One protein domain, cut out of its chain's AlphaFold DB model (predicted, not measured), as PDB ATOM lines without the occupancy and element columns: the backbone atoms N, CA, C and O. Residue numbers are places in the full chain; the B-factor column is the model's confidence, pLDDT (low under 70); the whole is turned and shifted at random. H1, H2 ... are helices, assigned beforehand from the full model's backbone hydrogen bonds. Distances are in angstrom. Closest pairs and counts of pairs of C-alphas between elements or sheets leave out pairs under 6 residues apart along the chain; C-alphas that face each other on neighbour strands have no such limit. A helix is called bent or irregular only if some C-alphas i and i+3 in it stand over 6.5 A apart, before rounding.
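What this domain is: This is residues 80 to 199 of the 859 residues of the protein "Osta-3" of Pristionchus pacificus (UniProt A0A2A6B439). Three helices, H2, H5 and H7, stand side by side in a row with H5 in the middle, and H3 and H6 form a second group beside them. H1 and H4, staggered, run the same way across another side, and residues 138 to 145 stick out. The printed part has 120 residues with seven named helices, H1 to H7, and no named strand: all helix. It is compact, with a radius of gyration of the C-alphas of 13.9 A, spanning 40 by 31 by 27 A.

Where its parts are: H1, residues 87 to 96, begins at C-alpha 87 (-0.152, 46.114, -15.900). H2 is residues 99 to 106, H3 110 to 121 and H4 123 to 139, 24.6 A long. H5 is residues 148 to 159 and H6 166 to 177. H7, residues 183 to 199, 24.8 A, ends at C-alpha 199 (18.852, 29.167, -32.476). H7 has a kink of 35 degrees near residue 192 and is only just irregular: C-alphas 192 and 195 are 6.6 A apart.

How they stand to each other: H3 and H5 are the hubs, touching three helices each. The closest C-alphas of each pair follow. H5 touches H7 at a shallow tilt of 21 degrees, the same way (Gly 153 and Asn 192, 4.7 A). H5 touches H2 at 11 degrees, the same way (Ala 103 and Leu 155, 4.7 A). H2 and H3, a helical hairpin, touch through residues 112 to 116 of H3 (Ala 106 and Ala 113, 4.3 A). H3 touches H5 at its residue 159 alone (Ala 113 and Val 159, 5.6 A). H6 touches H3 (Arg 121 and Phe 172, 5.9 A) and H4 (Val 126 and Val 176, 6.2 A), in each case with part of each helix alone. H4 touches H1 with residues 124 to 128 alone (Glu 95 and Arg 128, 7.0 A). H1 and H7 are apart. Every O i to N i+4 pair is within hydrogen-bond range in H1 to H6; in H7, 10 of 13 are.

The domain as a whole: The two C-alphas farthest apart, Arg 84 and Lys 140, are 40.6 A apart. The printed part has no cut and no long link. Its mean pLDDT is 73.9, and residues 80 to 84, 135 to 147, 161 to 166, 181 and 194 to 199 are under 70.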
ATOM      1  N   GLY A  80      -1.227  31.335 -10.739       62.03
ATOM      2  CA  GLY A  80      -1.298  32.148  -9.514       62.03
ATOM      3  C   GLY A  80      -1.859  33.572  -9.729       62.03
ATOM      4  O   GLY A  80      -2.779  33.779 -10.514       62.03
ATOM      5  N   ILE A  81      -1.304  34.559  -9.011       61.75
ATOM      6  CA  ILE A  81      -1.760  35.969  -8.980       61.75
ATOM      7  C   ILE A  81      -1.261  36.790 -10.196       61.75
ATOM      8  O   ILE A  81      -1.846  37.820 -10.525       61.75
ATOM      9  N   PHE A  82      -0.212  36.340 -10.897       64.62
ATOM     10  CA  PHE A  82       0.463  37.110 -11.959       64.62
ATOM     11  C   PHE A  82      -0.365  37.318 -13.224       64.62
ATOM     12  O   PHE A  82      -0.222  38.346 -13.880       64.62
ATOM     13  N   ASP A  83      -1.270  36.396 -13.538       64.56
ATOM     14  CA  ASP A  83      -2.158  36.545 -14.692       64.56
ATOM     15  C   ASP A  83      -3.211  37.650 -14.477       64.56
ATOM     16  O   ASP A  83      -3.577  38.365 -15.406       64.56
ATOM     17  N   ARG A  84      -3.627  37.864 -13.220       67.62
ATOM     18  CA  ARG A  84      -4.653  38.848 -12.824       67.62
ATOM     19  C   ARG A  84      -4.088  40.200 -12.378       67.62
ATOM     20  O   ARG A  84      -4.857  41.113 -12.092       67.62
ATOM     21  N   LEU A  85      -2.765  40.340 -12.293       76.00
ATOM     22  CA  LEU A  85      -2.116  41.582 -11.872       76.00
ATOM     23  C   LEU A  85      -2.331  42.688 -12.927       76.00
ATOM     24  O   LEU A  85      -2.043  42.466 -14.111       76.00
ATOM     25  N   PRO A  86      -2.809  43.884 -12.529       83.38
ATOM     26  CA  PRO A  86      -2.826  45.045 -13.405       83.38
ATOM     27  C   PRO A  86      -1.430  45.358 -13.936       83.38
ATOM     28  O   PRO A  86      -0.426  45.211 -13.235       83.38
ATOM     29  N   ASP A  87      -1.386  45.837 -15.172       81.06
ATOM     30  CA  ASP A  87      -0.152  46.114 -15.900       81.06
ATOM     31  C   ASP A  87       0.812  47.049 -15.159       81.06
ATOM     32  O   ASP A  87       2.003  46.763 -15.098       81.06
ATOM     33  N   HIS A  88       0.295  48.091 -14.505       81.88
ATOM     34  CA  HIS A  88       1.108  49.026 -13.725       81.88
ATOM     35  C   HIS A  88       1.796  48.366 -12.517       81.88
ATOM     36  O   HIS A  88       2.954  48.664 -12.238       81.88
ATOM     37  N   ILE A  89       1.127  47.437 -11.819       83.50
ATOM     38  CA  ILE A  89       1.710  46.733 -10.662       83.50
ATOM     39  C   ILE A  89       2.772  45.742 -11.134       83.50
ATOM     40  O   ILE A  89       3.822  45.602 -10.504       83.50
ATOM     41  N   PHE A  90       2.511  45.066 -12.256       85.38
ATOM     42  CA  PHE A  90       3.489  44.173 -12.862       85.38
ATOM     43  C   PHE A  90       4.742  44.936 -13.311       85.38
ATOM     44  O   PHE A  90       5.850  44.473 -13.051       85.38
ATOM     45  N   ASP A  91       4.580  46.122 -13.904       85.38
ATOM     46  CA  ASP A  91       5.697  46.974 -14.316       85.38
ATOM     47  C   ASP A  91       6.536  47.418 -13.106       85.38
ATOM     48  O   ASP A  91       7.757  47.276 -13.131       85.38
ATOM     49  N   THR A  92       5.908  47.842 -12.001       84.50
ATOM     50  CA  THR A  92       6.625  48.187 -10.756       84.50
ATOM     51  C   THR A  92       7.354  46.984 -10.149       84.50
ATOM     52  O   THR A  92       8.472  47.113  -9.645       84.50
ATOM     53  N   PHE A  93       6.750  45.793 -10.187       87.00
ATOM     54  CA  PHE A  93       7.420  44.558  -9.774       87.00
ATOM     55  C   PHE A  93       8.639  44.270 -10.659       87.00
ATOM     56  O   PHE A  93       9.718  43.958 -10.147       87.00
ATOM     57  N   ALA A  94       8.472  44.397 -11.977       85.62
ATOM     58  CA  ALA A  94       9.518  44.119 -12.939       85.62
ATOM     59  C   ALA A  94      10.689  45.098 -12.798       85.62
ATOM     60  O   ALA A  94      11.829  44.643 -12.762       85.62
ATOM     61  N   GLU A  95      10.434  46.400 -12.634       84.81
ATOM     62  CA  GLU A  95      11.462  47.426 -12.414       84.81
ATOM     63  C   GLU A  95      12.344  47.156 -11.191       84.81
ATOM     64  O   GLU A  95      13.559  47.331 -11.264       84.81
ATOM     65  N   ASN A  96      11.751  46.685 -10.092       84.06
ATOM     66  CA  ASN A  96      12.466  46.439  -8.837       84.06
ATOM     67  C   ASN A  96      13.161  45.066  -8.779       84.06
ATOM     68  O   ASN A  96      13.987  44.820  -7.900       84.06
ATOM     69  N   CYS A  97      12.849  44.156  -9.702       85.50
ATOM     70  CA  CYS A  97      13.503  42.852  -9.796       85.50
ATOM     71  C   CYS A  97      14.747  42.913 -10.682       85.50
ATOM     72  O   CYS A  97      14.731  43.536 -11.739       85.50
ATOM     73  N   SER A  98      15.812  42.190 -10.325       84.75
ATOM     74  CA  SER A  98      16.984  42.066 -11.201       84.75
ATOM     75  C   SER A  98      16.641  41.353 -12.517       84.75
ATOM     76  O   SER A  98      15.801  40.449 -12.554       84.75
ATOM     77  N   TRP A  99      17.342  41.712 -13.598       85.25
ATOM     78  CA  TRP A  99      17.184  41.089 -14.920       85.25
ATOM     79  C   TRP A  99      17.331  39.555 -14.878       85.25
ATOM     80  O   TRP A  99      16.556  38.832 -15.504       85.25
ATOM     81  N   ARG A 100      18.260  39.038 -14.061       82.56
ATOM     82  CA  ARG A 100      18.460  37.592 -13.849       82.56
ATOM     83  C   ARG A 100      17.255  36.930 -13.173       82.56
ATOM     84  O   ARG A 100      16.880  35.818 -13.544       82.56
ATOM     85  N   SER A 101      16.647  37.586 -12.186       85.50
ATOM     86  CA  SER A 101      15.442  37.073 -11.525       85.50
ATOM     87  C   SER A 101      14.249  37.072 -12.475       85.50
ATOM     88  O   SER A 101      13.522  36.083 -12.520       85.50
ATOM     89  N   LEU A 102      14.097  38.111 -13.302       86.94
ATOM     90  CA  LEU A 102      13.073  38.143 -14.349       86.94
ATOM     91  C   LEU A 102      13.238  37.000 -15.354       86.94
ATOM     92  O   LEU A 102      12.244  36.384 -15.731       86.94
ATOM     93  N   ALA A 103      14.473  36.651 -15.728       83.31
ATOM     94  CA  ALA A 103      14.722  35.535 -16.640       83.31
ATOM     95  C   ALA A 103      14.277  34.198 -16.029       83.31
ATOM     96  O   ALA A 103      13.624  33.398 -16.693       83.31
ATOM     97  N   LYS A 104      14.542  33.984 -14.733       83.31
ATOM     98  CA  LYS A 104      14.038  32.808 -14.006       83.31
ATOM     99  C   LYS A 104      12.510  32.796 -13.933       83.31
ATOM    100  O   LYS A 104      11.912  31.748 -14.136       83.31
ATOM    101  N   VAL A 105      11.875  33.949 -13.694       83.44
ATOM    102  CA  VAL A 105      10.405  34.076 -13.674       83.44
ATOM    103  C   VAL A 105       9.806  33.768 -15.048       83.44
ATOM    104  O   VAL A 105       8.814  33.045 -15.119       83.44
ATOM    105  N   ALA A 106      10.423  34.224 -16.140       81.81
ATOM    106  CA  ALA A 106       9.981  33.908 -17.500       81.81
ATOM    107  C   ALA A 106       9.956  32.396 -17.781       81.81
ATOM    108  O   ALA A 106       9.063  31.918 -18.472       81.81
ATOM    109  N   GLN A 107      10.891  31.634 -17.206       81.88
ATOM    110  CA  GLN A 107      10.971  30.177 -17.380       81.88
ATOM    111  C   GLN A 107       9.904  29.405 -16.591       81.88
ATOM    112  O   GLN A 107       9.699  28.221 -16.845       81.88
ATOM    113  N   THR A 108       9.213  30.047 -15.642       81.38
ATOM    114  CA  THR A 108       8.205  29.366 -14.811       81.38
ATOM    115  C   THR A 108       6.899  29.077 -15.552       81.38
ATOM    116  O   THR A 108       6.250  28.076 -15.258       81.38
ATOM    117  N   SER A 109       6.487  29.931 -16.500       76.88
ATOM    118  CA  SER A 109       5.274  29.718 -17.300       76.88
ATOM    119  C   SER A 109       5.265  30.531 -18.599       76.88
ATOM    120  O   SER A 109       5.818  31.631 -18.667       76.88
ATOM    121  N   ARG A 110       4.551  30.032 -19.620       75.56
ATOM    122  CA  ARG A 110       4.359  30.734 -20.904       75.56
ATOM    123  C   ARG A 110       3.661  32.088 -20.723       75.56
ATOM    124  O   ARG A 110       4.036  33.056 -21.375       75.56
ATOM    125  N   THR A 111       2.698  32.184 -19.810       73.88
ATOM    126  CA  THR A 111       1.973  33.430 -19.513       73.88
ATOM    127  C   THR A 111       2.874  34.477 -18.850       73.88
ATOM    128  O   THR A 111       2.844  35.643 -19.240       73.88
ATOM    129  N   CYS A 112       3.744  34.072 -17.912       77.50
ATOM    130  CA  CYS A 112       4.764  34.957 -17.331       77.50
ATOM    131  C   CYS A 112       5.735  35.468 -18.399       77.50
ATOM    132  O   CYS A 112       6.041  36.658 -18.419       77.50
ATOM    133  N   ALA A 113       6.179  34.598 -19.313       79.56
ATOM    134  CA  ALA A 113       7.012  35.011 -20.437       79.56
ATOM    135  C   ALA A 113       6.306  36.069 -21.308       79.56
ATOM    136  O   ALA A 113       6.904  37.099 -21.593       79.56
ATOM    137  N   VAL A 114       5.020  35.890 -21.642       80.44
ATOM    138  CA  VAL A 114       4.229  36.872 -22.418       80.44
ATOM    139  C   VAL A 114       4.058  38.207 -21.676       80.44
ATOM    140  O   VAL A 114       4.180  39.272 -22.282       80.44
ATOM    141  N   ARG A 115       3.823  38.197 -20.358       82.69
ATOM    142  CA  ARG A 115       3.775  39.439 -19.562       82.69
ATOM    143  C   ARG A 115       5.126  40.157 -19.545       82.69
ATOM    144  O   ARG A 115       5.165  41.376 -19.687       82.69
ATOM    145  N   ILE A 116       6.227  39.413 -19.447       85.00
ATOM    146  CA  ILE A 116       7.585  39.966 -19.520       85.00
ATOM    147  C   ILE A 116       7.889  40.515 -20.925       85.00
ATOM    148  O   ILE A 116       8.450  41.603 -21.019       85.00
ATOM    149  N   VAL A 117       7.466  39.844 -22.005       82.62
ATOM    150  CA  VAL A 117       7.509  40.394 -23.378       82.62
ATOM    151  C   VAL A 117       6.826  41.760 -23.420       82.62
ATOM    152  O   VAL A 117       7.395  42.730 -23.917       82.62
ATOM    153  N   ASN A 118       5.604  41.851 -22.888       82.75
ATOM    154  CA  ASN A 118       4.833  43.092 -22.903       82.75
ATOM    155  C   ASN A 118       5.497  44.195 -22.071       82.75
ATOM    156  O   ASN A 118       5.513  45.341 -22.513       82.75
ATOM    157  N   PHE A 119       6.104  43.855 -20.931       85.62
ATOM    158  CA  PHE A 119       6.930  44.781 -20.152       85.62
ATOM    159  C   PHE A 119       8.124  45.304 -20.965       85.62
ATOM    160  O   PHE A 119       8.316  46.517 -21.032       85.62
ATOM    161  N   ILE A 120       8.876  44.426 -21.647       83.00
ATOM    162  CA  ILE A 120      10.037  44.813 -22.475       83.00
ATOM    163  C   ILE A 120       9.640  45.831 -23.558       83.00
ATOM    164  O   ILE A 120      10.402  46.743 -23.868       83.00
ATOM    165  N   ARG A 121       8.419  45.736 -24.100       78.62
ATOM    166  CA  ARG A 121       7.902  46.643 -25.144       78.62
ATOM    167  C   ARG A 121       7.499  48.033 -24.635       78.62
ATOM    168  O   ARG A 121       7.383  48.967 -25.443       78.62
ATOM    169  N   ARG A 122       7.236  48.174 -23.334       84.38
ATOM    170  CA  ARG A 122       6.786  49.432 -22.723       84.38
ATOM    171  C   ARG A 122       7.949  50.385 -22.509       84.38
ATOM    172  O   ARG A 122       9.083  49.985 -22.253       84.38
ATOM    173  N   ASP A 123       7.635  51.675 -22.531       82.00
ATOM    174  CA  ASP A 123       8.642  52.721 -22.352       82.00
ATOM    175  C   ASP A 123       9.254  52.706 -20.944       82.00
ATOM    176  O   ASP A 123      10.384  53.151 -20.770       82.00
ATOM    177  N   VAL A 124       8.565  52.107 -19.966       84.12
ATOM    178  CA  VAL A 124       9.079  51.845 -18.612       84.12
ATOM    179  C   VAL A 124      10.357  50.997 -18.661       84.12
ATOM    180  O   VAL A 124      11.372  51.373 -18.076       84.12
ATOM    181  N   CYS A 125      10.363  49.904 -19.433       83.81
ATOM    182  CA  CYS A 125      11.547  49.057 -19.593       83.81
ATOM    183  C   CYS A 125      12.669  49.782 -20.350       83.81
ATOM    184  O   CYS A 125      13.834  49.670 -19.976       83.81
ATOM    185  N   VAL A 126      12.332  50.562 -21.382       80.00
ATOM    186  CA  VAL A 126      13.319  51.368 -22.124       80.00
ATOM    187  C   VAL A 126      13.965  52.412 -21.204       80.00
ATOM    188  O   VAL A 126      15.179  52.573 -21.208       80.00
ATOM    189  N   ASN A 127      13.180  53.091 -20.366       81.75
ATOM    190  CA  ASN A 127      13.692  54.073 -19.409       81.75
ATOM    191  C   ASN A 127      14.531  53.414 -18.308       81.75
ATOM    192  O   ASN A 127      15.527  53.984 -17.869       81.75
ATOM    193  N   ARG A 128      14.165  52.203 -17.872       84.50
ATOM    194  CA  ARG A 128      15.015  51.393 -16.994       84.50
ATOM    195  C   ARG A 128      16.352  51.068 -17.659       84.50
ATOM    196  O   ARG A 128      17.384  51.213 -17.021       84.50
ATOM    197  N   PHE A 129      16.342  50.682 -18.930       77.06
ATOM    198  CA  PHE A 129      17.560  50.377 -19.676       77.06
ATOM    199  C   PHE A 129      18.500  51.587 -19.799       77.06
ATOM    200  O   PHE A 129      19.696  51.462 -19.552       77.06
ATOM    201  N   VAL A 130      17.955  52.768 -20.107       76.12
ATOM    202  CA  VAL A 130      18.711  54.037 -20.141       76.12
ATOM    203  C   VAL A 130      19.327  54.344 -18.775       76.12
ATOM    204  O   VAL A 130      20.526  54.590 -18.681       76.12
ATOM    205  N   ARG A 131      18.534  54.234 -17.705       78.50
ATOM    206  CA  ARG A 131      18.980  54.457 -16.322       78.50
ATOM    207  C   ARG A 131      20.110  53.507 -15.918       78.50
ATOM    208  O   ARG A 131      21.115  53.943 -15.366       78.50
ATOM    209  N   ASP A 132      19.966  52.217 -16.223       75.50
ATOM    210  CA  ASP A 132      20.988  51.202 -15.949       75.50
ATOM    211  C   ASP A 132      22.287  51.498 -16.732       75.50
ATOM    212  O   ASP A 132      23.380  51.251 -16.220       75.50
ATOM    213  N   SER A 133      22.191  52.090 -17.931       70.69
ATOM    214  CA  SER A 133      23.341  52.539 -18.738       70.69
ATOM    215  C   SER A 133      24.078  53.723 -18.154       70.69
ATOM    216  O   SER A 133      25.307  53.710 -18.113       70.69
ATOM    217  N   GLU A 134      23.352  54.727 -17.677       70.38
ATOM    218  CA  GLU A 134      23.946  55.900 -17.039       70.38
ATOM    219  C   GLU A 134      24.671  55.503 -15.744       70.38
ATOM    220  O   GLU A 134      25.826  55.873 -15.535       70.38
ATOM    221  N   ILE A 135      24.043  54.664 -14.912       69.31
ATOM    222  CA  ILE A 135      24.621  54.181 -13.647       69.31
ATOM    223  C   ILE A 135      25.878  53.333 -13.894       69.31
ATOM    224  O   ILE A 135      26.889  53.475 -13.194       69.31
ATOM    225  N   TYR A 136      25.840  52.451 -14.897       64.62
ATOM    226  CA  TYR A 136      26.978  51.597 -15.228       64.62
ATOM    227  C   TYR A 136      28.130  52.387 -15.870       64.62
ATOM    228  O   TYR A 136      29.299  52.123 -15.577       64.62
ATOM    229  N   GLY A 137      27.823  53.403 -16.684       58.97
ATOM    230  CA  GLY A 137      28.816  54.308 -17.274       58.97
ATOM    231  C   GLY A 137      29.633  55.085 -16.232       58.97
ATOM    232  O   GLY A 137      30.815  55.351 -16.449       58.97
ATOM    233  N   ILE A 138      29.041  55.384 -15.071       53.62
ATOM    234  CA  ILE A 138      29.682  56.134 -13.978       53.62
ATOM    235  C   ILE A 138      30.598  55.249 -13.113       53.62
ATOM    236  O   ILE A 138      31.607  55.724 -12.592       53.62
ATOM    237  N   THR A 139      30.289  53.959 -12.943       50.62
ATOM    238  CA  THR A 139      30.890  53.145 -11.868       50.62
ATOM    239  C   THR A 139      32.199  52.424 -12.219       50.62
ATOM    240  O   THR A 139      32.882  51.998 -11.293       50.62
ATOM    241  N   LYS A 140      32.614  52.313 -13.495       49.84
ATOM    242  CA  LYS A 140      33.888  51.670 -13.939       49.84
ATOM    243  C   LYS A 140      34.246  50.342 -13.221       49.84
ATOM    244  O   LYS A 140      35.418  49.966 -13.149       49.84
ATOM    245  N   THR A 141      33.282  49.599 -12.679       41.03
ATOM    246  CA  THR A 141      33.561  48.407 -11.869       41.03
ATOM    247  C   THR A 141      33.733  47.181 -12.764       41.03
ATOM    248  O   THR A 141      32.835  46.759 -13.486       41.03
ATOM    249  N   LYS A 142      34.933  46.589 -12.696       43.34
ATOM    250  CA  LYS A 142      35.378  45.362 -13.387       43.34
ATOM    251  C   LYS A 142      34.683  44.070 -12.907       43.34
ATOM    252  O   LYS A 142      35.212  42.985 -13.125       43.34
ATOM    253  N   THR A 143      33.543  44.128 -12.219       41.78
ATOM    254  CA  THR A 143      32.878  42.917 -11.715       41.78
ATOM    255  C   THR A 143      31.990  42.303 -12.798       41.78
ATOM    256  O   THR A 143      30.937  42.809 -13.174       41.78
ATOM    257  N   THR A 144      32.469  41.182 -13.327       50.84
ATOM    258  CA  THR A 144      32.043  40.500 -14.557       50.84
ATOM    259  C   THR A 144      30.729  39.718 -14.452       50.84
ATOM    260  O   THR A 144      30.212  39.257 -15.464       50.84
ATOM    261  N   VAL A 145      30.156  39.567 -13.253       49.41
ATOM    262  CA  VAL A 145      29.086  38.581 -12.999       49.41
ATOM    263  C   VAL A 145      27.673  39.186 -12.989       49.41
ATOM    264  O   VAL A 145      26.704  38.459 -13.210       49.41
ATOM    265  N   ASP A 146      27.532  40.506 -12.815       59.12
ATOM    266  CA  ASP A 146      26.233  41.195 -12.690       59.12
ATOM    267  C   ASP A 146      26.100  42.418 -13.612       59.12
ATOM    268  O   ASP A 146      25.562  43.459 -13.242       59.12
ATOM    269  N   ASN A 147      26.565  42.300 -14.858       69.56
ATOM    270  CA  ASN A 147      26.331  43.346 -15.847       69.56
ATOM    271  C   ASN A 147      24.837  43.370 -16.271       69.56
ATOM    272  O   ASN A 147      24.308  42.339 -16.710       69.56
ATOM    273  N   PRO A 148      24.133  44.515 -16.161       72.44
ATOM    274  CA  PRO A 148      22.712  44.610 -16.502       72.44
ATOM    275  C   PRO A 148      22.433  44.324 -17.986       72.44
ATOM    276  O   PRO A 148      21.427  43.689 -18.291       72.44
ATOM    277  N   PHE A 149      23.346  44.680 -18.897       75.94
ATOM    278  CA  PHE A 149      23.227  44.450 -20.345       75.94
ATOM    279  C   PHE A 149      23.355  42.976 -20.715       75.94
ATOM    280  O   PHE A 149      22.577  42.462 -21.518       75.94
ATOM    281  N   THR A 150      24.291  42.276 -20.073       73.94
ATOM    282  CA  THR A 150      24.445  40.822 -20.205       73.94
ATOM    283  C   THR A 150      23.197  40.101 -19.709       73.94
ATOM    284  O   THR A 150      22.629  39.259 -20.405       73.94
ATOM    285  N   ASN A 151      22.710  40.477 -18.523       77.62
ATOM    286  CA  ASN A 151      21.519  39.867 -17.941       77.62
ATOM    287  C   ASN A 151      20.238  40.198 -18.728       77.62
ATOM    288  O   ASN A 151      19.367  39.334 -18.842       77.62
ATOM    289  N   LEU A 152      20.120  41.399 -19.307       80.81
ATOM    290  CA  LEU A 152      19.022  41.735 -20.214       80.81
ATOM    291  C   LEU A 152      19.094  40.914 -21.503       80.81
ATOM    292  O   LEU A 152      18.076  40.379 -21.931       80.81
ATOM    293  N   GLY A 153      20.276  40.763 -22.104       77.50
ATOM    294  CA  GLY A 153      20.444  39.907 -23.279       77.50
ATOM    295  C   GLY A 153      20.017  38.460 -23.002       77.50
ATOM    296  O   GLY A 153      19.290  37.868 -23.799       77.50
ATOM    297  N   HIS A 154      20.354  37.917 -21.824       76.94
ATOM    298  CA  HIS A 154      19.857  36.612 -21.368       76.94
ATOM    299  C   HIS A 154      18.336  36.570 -21.162       76.94
ATOM    300  O   HIS A 154      17.704  35.565 -21.504       76.94
ATOM    301  N   LEU A 155      17.734  37.631 -20.616       81.62
ATOM    302  CA  LEU A 155      16.283  37.743 -20.482       81.62
ATOM    303  C   LEU A 155      15.612  37.714 -21.858       81.62
ATOM    304  O   LEU A 155      14.733  36.885 -22.086       81.62
ATOM    305  N   CYS A 156      16.075  38.552 -22.787       78.88
ATOM    306  CA  CYS A 156      15.599  38.584 -24.166       78.88
ATOM    307  C   CYS A 156      15.746  37.209 -24.830       78.88
ATOM    308  O   CYS A 156      14.787  36.709 -25.409       78.88
ATOM    309  N   ARG A 157      16.896  36.541 -24.661       75.94
ATOM    310  CA  ARG A 157      17.109  35.165 -25.138       75.94
ATOM    311  C   ARG A 157      16.102  34.169 -24.562       75.94
ATOM    312  O   ARG A 157      15.624  33.297 -25.274       75.94
ATOM    313  N   THR A 158      15.785  34.284 -23.280       74.75
ATOM    314  CA  THR A 158      14.853  33.372 -22.602       74.75
ATOM    315  C   THR A 158      13.416  33.576 -23.079       74.75
ATOM    316  O   THR A 158      12.661  32.620 -23.231       74.75
ATOM    317  N   VAL A 159      13.035  34.831 -23.296       75.12
ATOM    318  CA  VAL A 159      11.645  35.240 -23.502       75.12
ATOM    319  C   VAL A 159      11.251  35.217 -24.987       75.12
ATOM    320  O   VAL A 159      10.114  34.889 -25.315       75.12
ATOM    321  N   PHE A 160      12.188  35.501 -25.892       73.38
ATOM    322  CA  PHE A 160      11.946  35.574 -27.338       73.38
ATOM    323  C   PHE A 160      12.354  34.296 -28.108       73.38
ATOM    324  O   PHE A 160      12.501  34.337 -29.326       73.38
ATOM    325  N   TYR A 161      12.541  33.157 -27.425       62.56
ATOM    326  CA  TYR A 161      12.988  31.884 -28.028       62.56
ATOM    327  C   TYR A 161      11.990  31.264 -29.028       62.56
ATOM    328  O   TYR A 161      12.393  30.497 -29.899       62.56
ATOM    329  N   ALA A 162      10.699  31.603 -28.950       57.66
ATOM    330  CA  ALA A 162       9.691  31.146 -29.907       57.66
ATOM    331  C   ALA A 162       9.681  32.029 -31.173       57.66
ATOM    332  O   ALA A 162       9.686  33.255 -31.079       57.66
ATOM    333  N   SER A 163       9.631  31.406 -32.353       48.94
ATOM    334  CA  SER A 163       9.828  31.997 -33.690       48.94
ATOM    335  C   SER A 163       8.915  33.177 -34.081       48.94
ATOM    336  O   SER A 163       9.173  33.825 -35.088       48.94
ATOM    337  N   GLU A 164       7.880  33.499 -33.302       54.56
ATOM    338  CA  GLU A 164       6.948  34.619 -33.552       54.56
ATOM    339  C   GLU A 164       7.406  35.964 -32.939       54.56
ATOM    340  O   GLU A 164       6.702  36.970 -33.028       54.56
ATOM    341  N   CYS A 165       8.592  36.015 -32.320       60.09
ATOM    342  CA  CYS A 165       9.011  37.135 -31.469       60.09
ATOM    343  C   CYS A 165      10.212  37.971 -31.964       60.09
ATOM    344  O   CYS A 165      10.570  38.954 -31.312       60.09
ATOM    345  N   SER A 166      10.839  37.650 -33.100       64.12
ATOM    346  CA  SER A 166      12.017  38.394 -33.595       64.12
ATOM    347  C   SER A 166      11.697  39.847 -33.976       64.12
ATOM    348  O   SER A 166      12.463  40.757 -33.660       64.12
ATOM    349  N   GLN A 167      10.522  40.091 -34.569       70.81
ATOM    350  CA  GLN A 167      10.039  41.444 -34.872       70.81
ATOM    351  C   GLN A 167       9.825  42.283 -33.603       70.81
ATOM    352  O   GLN A 167      10.018  43.496 -33.614       70.81
ATOM    353  N   GLN A 168       9.448  41.647 -32.492       75.12
ATOM    354  CA  GLN A 168       9.221  42.337 -31.222       75.12
ATOM    355  C   GLN A 168      10.544  42.756 -30.573       75.12
ATOM    356  O   GLN A 168      10.641  43.863 -30.040       75.12
ATOM    357  N   LEU A 169      11.575  41.910 -30.670       76.94
ATOM    358  CA  LEU A 169      12.937  42.264 -30.275       76.94
ATOM    359  C   LEU A 169      13.470  43.431 -31.118       76.94
ATOM    360  O   LEU A 169      14.036  44.368 -30.563       76.94
ATOM    361  N   LEU A 170      13.232  43.418 -32.433       77.50
ATOM    362  CA  LEU A 170      13.635  44.514 -33.315       77.50
ATOM    363  C   LEU A 170      12.975  45.843 -32.915       77.50
ATOM    364  O   LEU A 170      13.675  46.838 -32.761       77.50
ATOM    365  N   GLN A 171      11.659  45.853 -32.667       78.94
ATOM    366  CA  GLN A 171      10.941  47.047 -32.193       78.94
ATOM    367  C   GLN A 171      11.525  47.597 -30.885       78.94
ATOM    368  O   GLN A 171      11.632  48.813 -30.714       78.94
ATOM    369  N   PHE A 172      11.910  46.713 -29.960       80.94
ATOM    370  CA  PHE A 172      12.600  47.109 -28.736       80.94
ATOM    371  C   PHE A 172      13.959  47.751 -29.044       80.94
ATOM    372  O   PHE A 172      14.213  48.866 -28.586       80.94
ATOM    373  N   CYS A 173      14.791  47.113 -29.873       82.06
ATOM    374  CA  CYS A 173      16.087  47.657 -30.285       82.06
ATOM    375  C   CYS A 173      15.951  49.044 -30.935       82.06
ATOM    376  O   CYS A 173      16.717  49.939 -30.594       82.06
ATOM    377  N   THR A 174      14.947  49.262 -31.792       82.69
ATOM    378  CA  THR A 174      14.685  50.570 -32.421       82.69
ATOM    379  C   THR A 174      14.347  51.659 -31.398       82.69
ATOM    380  O   THR A 174      14.824  52.785 -31.502       82.69
ATOM    381  N   LYS A 175      13.538  51.348 -30.376       81.62
ATOM    382  CA  LYS A 175      13.223  52.313 -29.307       81.62
ATOM    383  C   LYS A 175      14.444  52.647 -28.452       81.62
ATOM    384  O   LYS A 175      14.586  53.777 -27.986       81.62
ATOM    385  N   VAL A 176      15.294  51.655 -28.214       79.50
ATOM    386  CA  VAL A 176      16.500  51.795 -27.398       79.50
ATOM    387  C   VAL A 176      17.583  52.587 -28.136       79.50
ATOM    388  O   VAL A 176      18.215  53.446 -27.521       79.50
ATOM    389  N   SER A 177      17.766  52.369 -29.445       78.56
ATOM    390  CA  SER A 177      18.799  53.058 -30.241       78.56
ATOM    391  C   SER A 177      18.549  54.558 -30.356       78.56
ATOM    392  O   SER A 177      19.492  55.333 -30.474       78.56
ATOM    393  N   ALA A 178      17.293  54.988 -30.217       76.56
ATOM    394  CA  ALA A 178      16.936  56.399 -30.148       76.56
ATOM    395  C   ALA A 178      17.372  57.094 -28.840       76.56
ATOM    396  O   ALA A 178      17.472  58.320 -28.819       76.56
ATOM    397  N   LYS A 179      17.598  56.347 -27.747       73.25
ATOM    398  CA  LYS A 179      17.865  56.917 -26.411       73.25
ATOM    399  C   LYS A 179      19.275  56.669 -25.881       73.25
ATOM    400  O   LYS A 179      19.749  57.469 -25.084       73.25
ATOM    401  N   ILE A 180      19.941  55.588 -26.288       70.69
ATOM    402  CA  ILE A 180      21.286  55.242 -25.805       70.69
ATOM    403  C   ILE A 180      22.314  55.439 -26.900       70.69
ATOM    404  O   ILE A 180      22.172  54.872 -27.975       70.69
ATOM    405  N   THR A 181      23.383  56.166 -26.574       66.25
ATOM    406  CA  THR A 181      24.532  56.415 -27.455       66.25
ATOM    407  C   THR A 181      25.799  55.651 -27.063       66.25
ATOM    408  O   THR A 181      26.781  55.724 -27.794       66.25
ATOM    409  N   ASP A 182      25.813  54.921 -25.940       76.44
ATOM    410  CA  ASP A 182      26.995  54.177 -25.479       76.44
ATOM    411  C   ASP A 182      27.181  52.840 -26.220       76.44
ATOM    412  O   ASP A 182      26.380  51.913 -26.075       76.44
ATOM    413  N   LEU A 183      28.277  52.718 -26.977       76.94
ATOM    414  CA  LEU A 183      28.587  51.532 -27.779       76.94
ATOM    415  C   LEU A 183      28.937  50.302 -26.929       76.94
ATOM    416  O   LEU A 183      28.610  49.184 -27.324       76.94
ATOM    417  N   LYS A 184      29.558  50.478 -25.754       75.81
ATOM    418  CA  LYS A 184      29.973  49.348 -24.893       75.81
ATOM    419  C   LYS A 184      28.787  48.635 -24.256       75.81
ATOM    420  O   LYS A 184      28.830  47.431 -24.002       75.81
ATOM    421  N   SER A 185      27.732  49.382 -23.961       76.12
ATOM    422  CA  SER A 185      26.468  48.828 -23.479       76.12
ATOM    423  C   SER A 185      25.738  48.072 -24.592       76.12
ATOM    424  O   SER A 185      25.250  46.961 -24.365       76.12
ATOM    425  N   TRP A 186      25.750  48.621 -25.812       78.81
ATOM    426  CA  TRP A 186      25.213  47.959 -26.999       78.81
ATOM    427  C   TRP A 186      25.928  46.655 -27.324       78.81
ATOM    428  O   TRP A 186      25.257  45.635 -27.453       78.81
ATOM    429  N   SER A 187      27.259  46.642 -27.391       76.94
ATOM    430  CA  SER A 187      28.010  45.425 -27.713       76.94
ATOM    431  C   SER A 187      27.661  44.278 -26.768       76.94
ATOM    432  O   SER A 187      27.208  43.222 -27.206       76.94
ATOM    433  N   ARG A 188      27.728  44.500 -25.453       76.69
ATOM    434  CA  ARG A 188      27.374  43.481 -24.446       76.69
ATOM    435  C   ARG A 188      25.946  42.953 -24.586       76.69
ATOM    436  O   ARG A 188      25.713  41.765 -24.343       76.69
ATOM    437  N   PHE A 189      25.001  43.812 -24.967       77.81
ATOM    438  CA  PHE A 189      23.628  43.409 -25.260       77.81
ATOM    439  C   PHE A 189      23.553  42.547 -26.534       77.81
ATOM    440  O   PHE A 189      23.026  41.432 -26.471       77.81
ATOM    441  N   LEU A 190      24.141  43.008 -27.649       77.12
ATOM    442  CA  LEU A 190      24.180  42.319 -28.949       77.12
ATOM    443  C   LEU A 190      24.776  40.909 -28.854       77.12
ATOM    444  O   LEU A 190      24.219  39.939 -29.376       77.12
ATOM    445  N   PHE A 191      25.890  40.763 -28.139       72.44
ATOM    446  CA  PHE A 191      26.550  39.472 -27.967       72.44
ATOM    447  C   PHE A 191      25.661  38.445 -27.256       72.44
ATOM    448  O   PHE A 191      25.578  37.300 -27.688       72.44
ATOM    449  N   ASN A 192      24.892  38.839 -26.240       72.69
ATOM    450  CA  ASN A 192      24.040  37.893 -25.510       72.69
ATOM    451  C   ASN A 192      22.765  37.494 -26.272       72.69
ATOM    452  O   ASN A 192      22.263  36.381 -26.083       72.69
ATOM    453  N   ILE A 193      22.267  38.354 -27.167       73.75
ATOM    454  CA  ILE A 193      21.135  38.029 -28.050       73.75
ATOM    455  C   ILE A 193      21.562  37.269 -29.319       73.75
ATOM    456  O   ILE A 193      20.713  36.686 -29.984       73.75
ATOM    457  N   SER A 194      22.857  37.196 -29.644       67.25
ATOM    458  CA  SER A 194      23.358  36.496 -30.844       67.25
ATOM    459  C   SER A 194      22.963  35.009 -30.884       67.25
ATOM    460  O   SER A 194      22.438  34.513 -31.878       67.25
ATOM    461  N   THR A 195      23.119  34.307 -29.759       60.62
ATOM    462  CA  THR A 195      22.744  32.890 -29.592       60.62
ATOM    463  C   THR A 195      21.242  32.643 -29.686       60.62
ATOM    464  O   THR A 195      20.826  31.553 -30.079       60.62
ATOM    465  N   LEU A 196      20.413  33.636 -29.347       61.62
ATOM    466  CA  LEU A 196      18.976  33.582 -29.608       61.62
ATOM    467  C   LEU A 196      18.726  33.567 -31.118       61.62
ATOM    468  O   LEU A 196      18.038  32.677 -31.605       61.62
ATOM    469  N   ILE A 197      19.313  34.517 -31.847       58.25
ATOM    470  CA  ILE A 197      19.083  34.683 -33.288       58.25
ATOM    471  C   ILE A 197      19.599  33.462 -34.068       58.25
ATOM    472  O   ILE A 197      18.921  32.970 -34.970       58.25
ATOM    473  N   ALA A 198      20.729  32.894 -33.641       57.47
ATOM    474  CA  ALA A 198      21.276  31.666 -34.211       57.47
ATOM    475  C   ALA A 198      20.395  30.419 -33.969       57.47
ATOM    476  O   ALA A 198      20.414  29.499 -34.784       57.47
ATOM    477  N   SER A 199      19.613  30.366 -32.878       56.16
ATOM    478  CA  SER A 199      18.852  29.167 -32.476       56.16
ATOM    479  C   SER A 199      17.350  29.206 -32.778       56.16
ATOM    480  O   SER A 199      16.758  28.142 -32.959       56.16
TER     481      SER A 199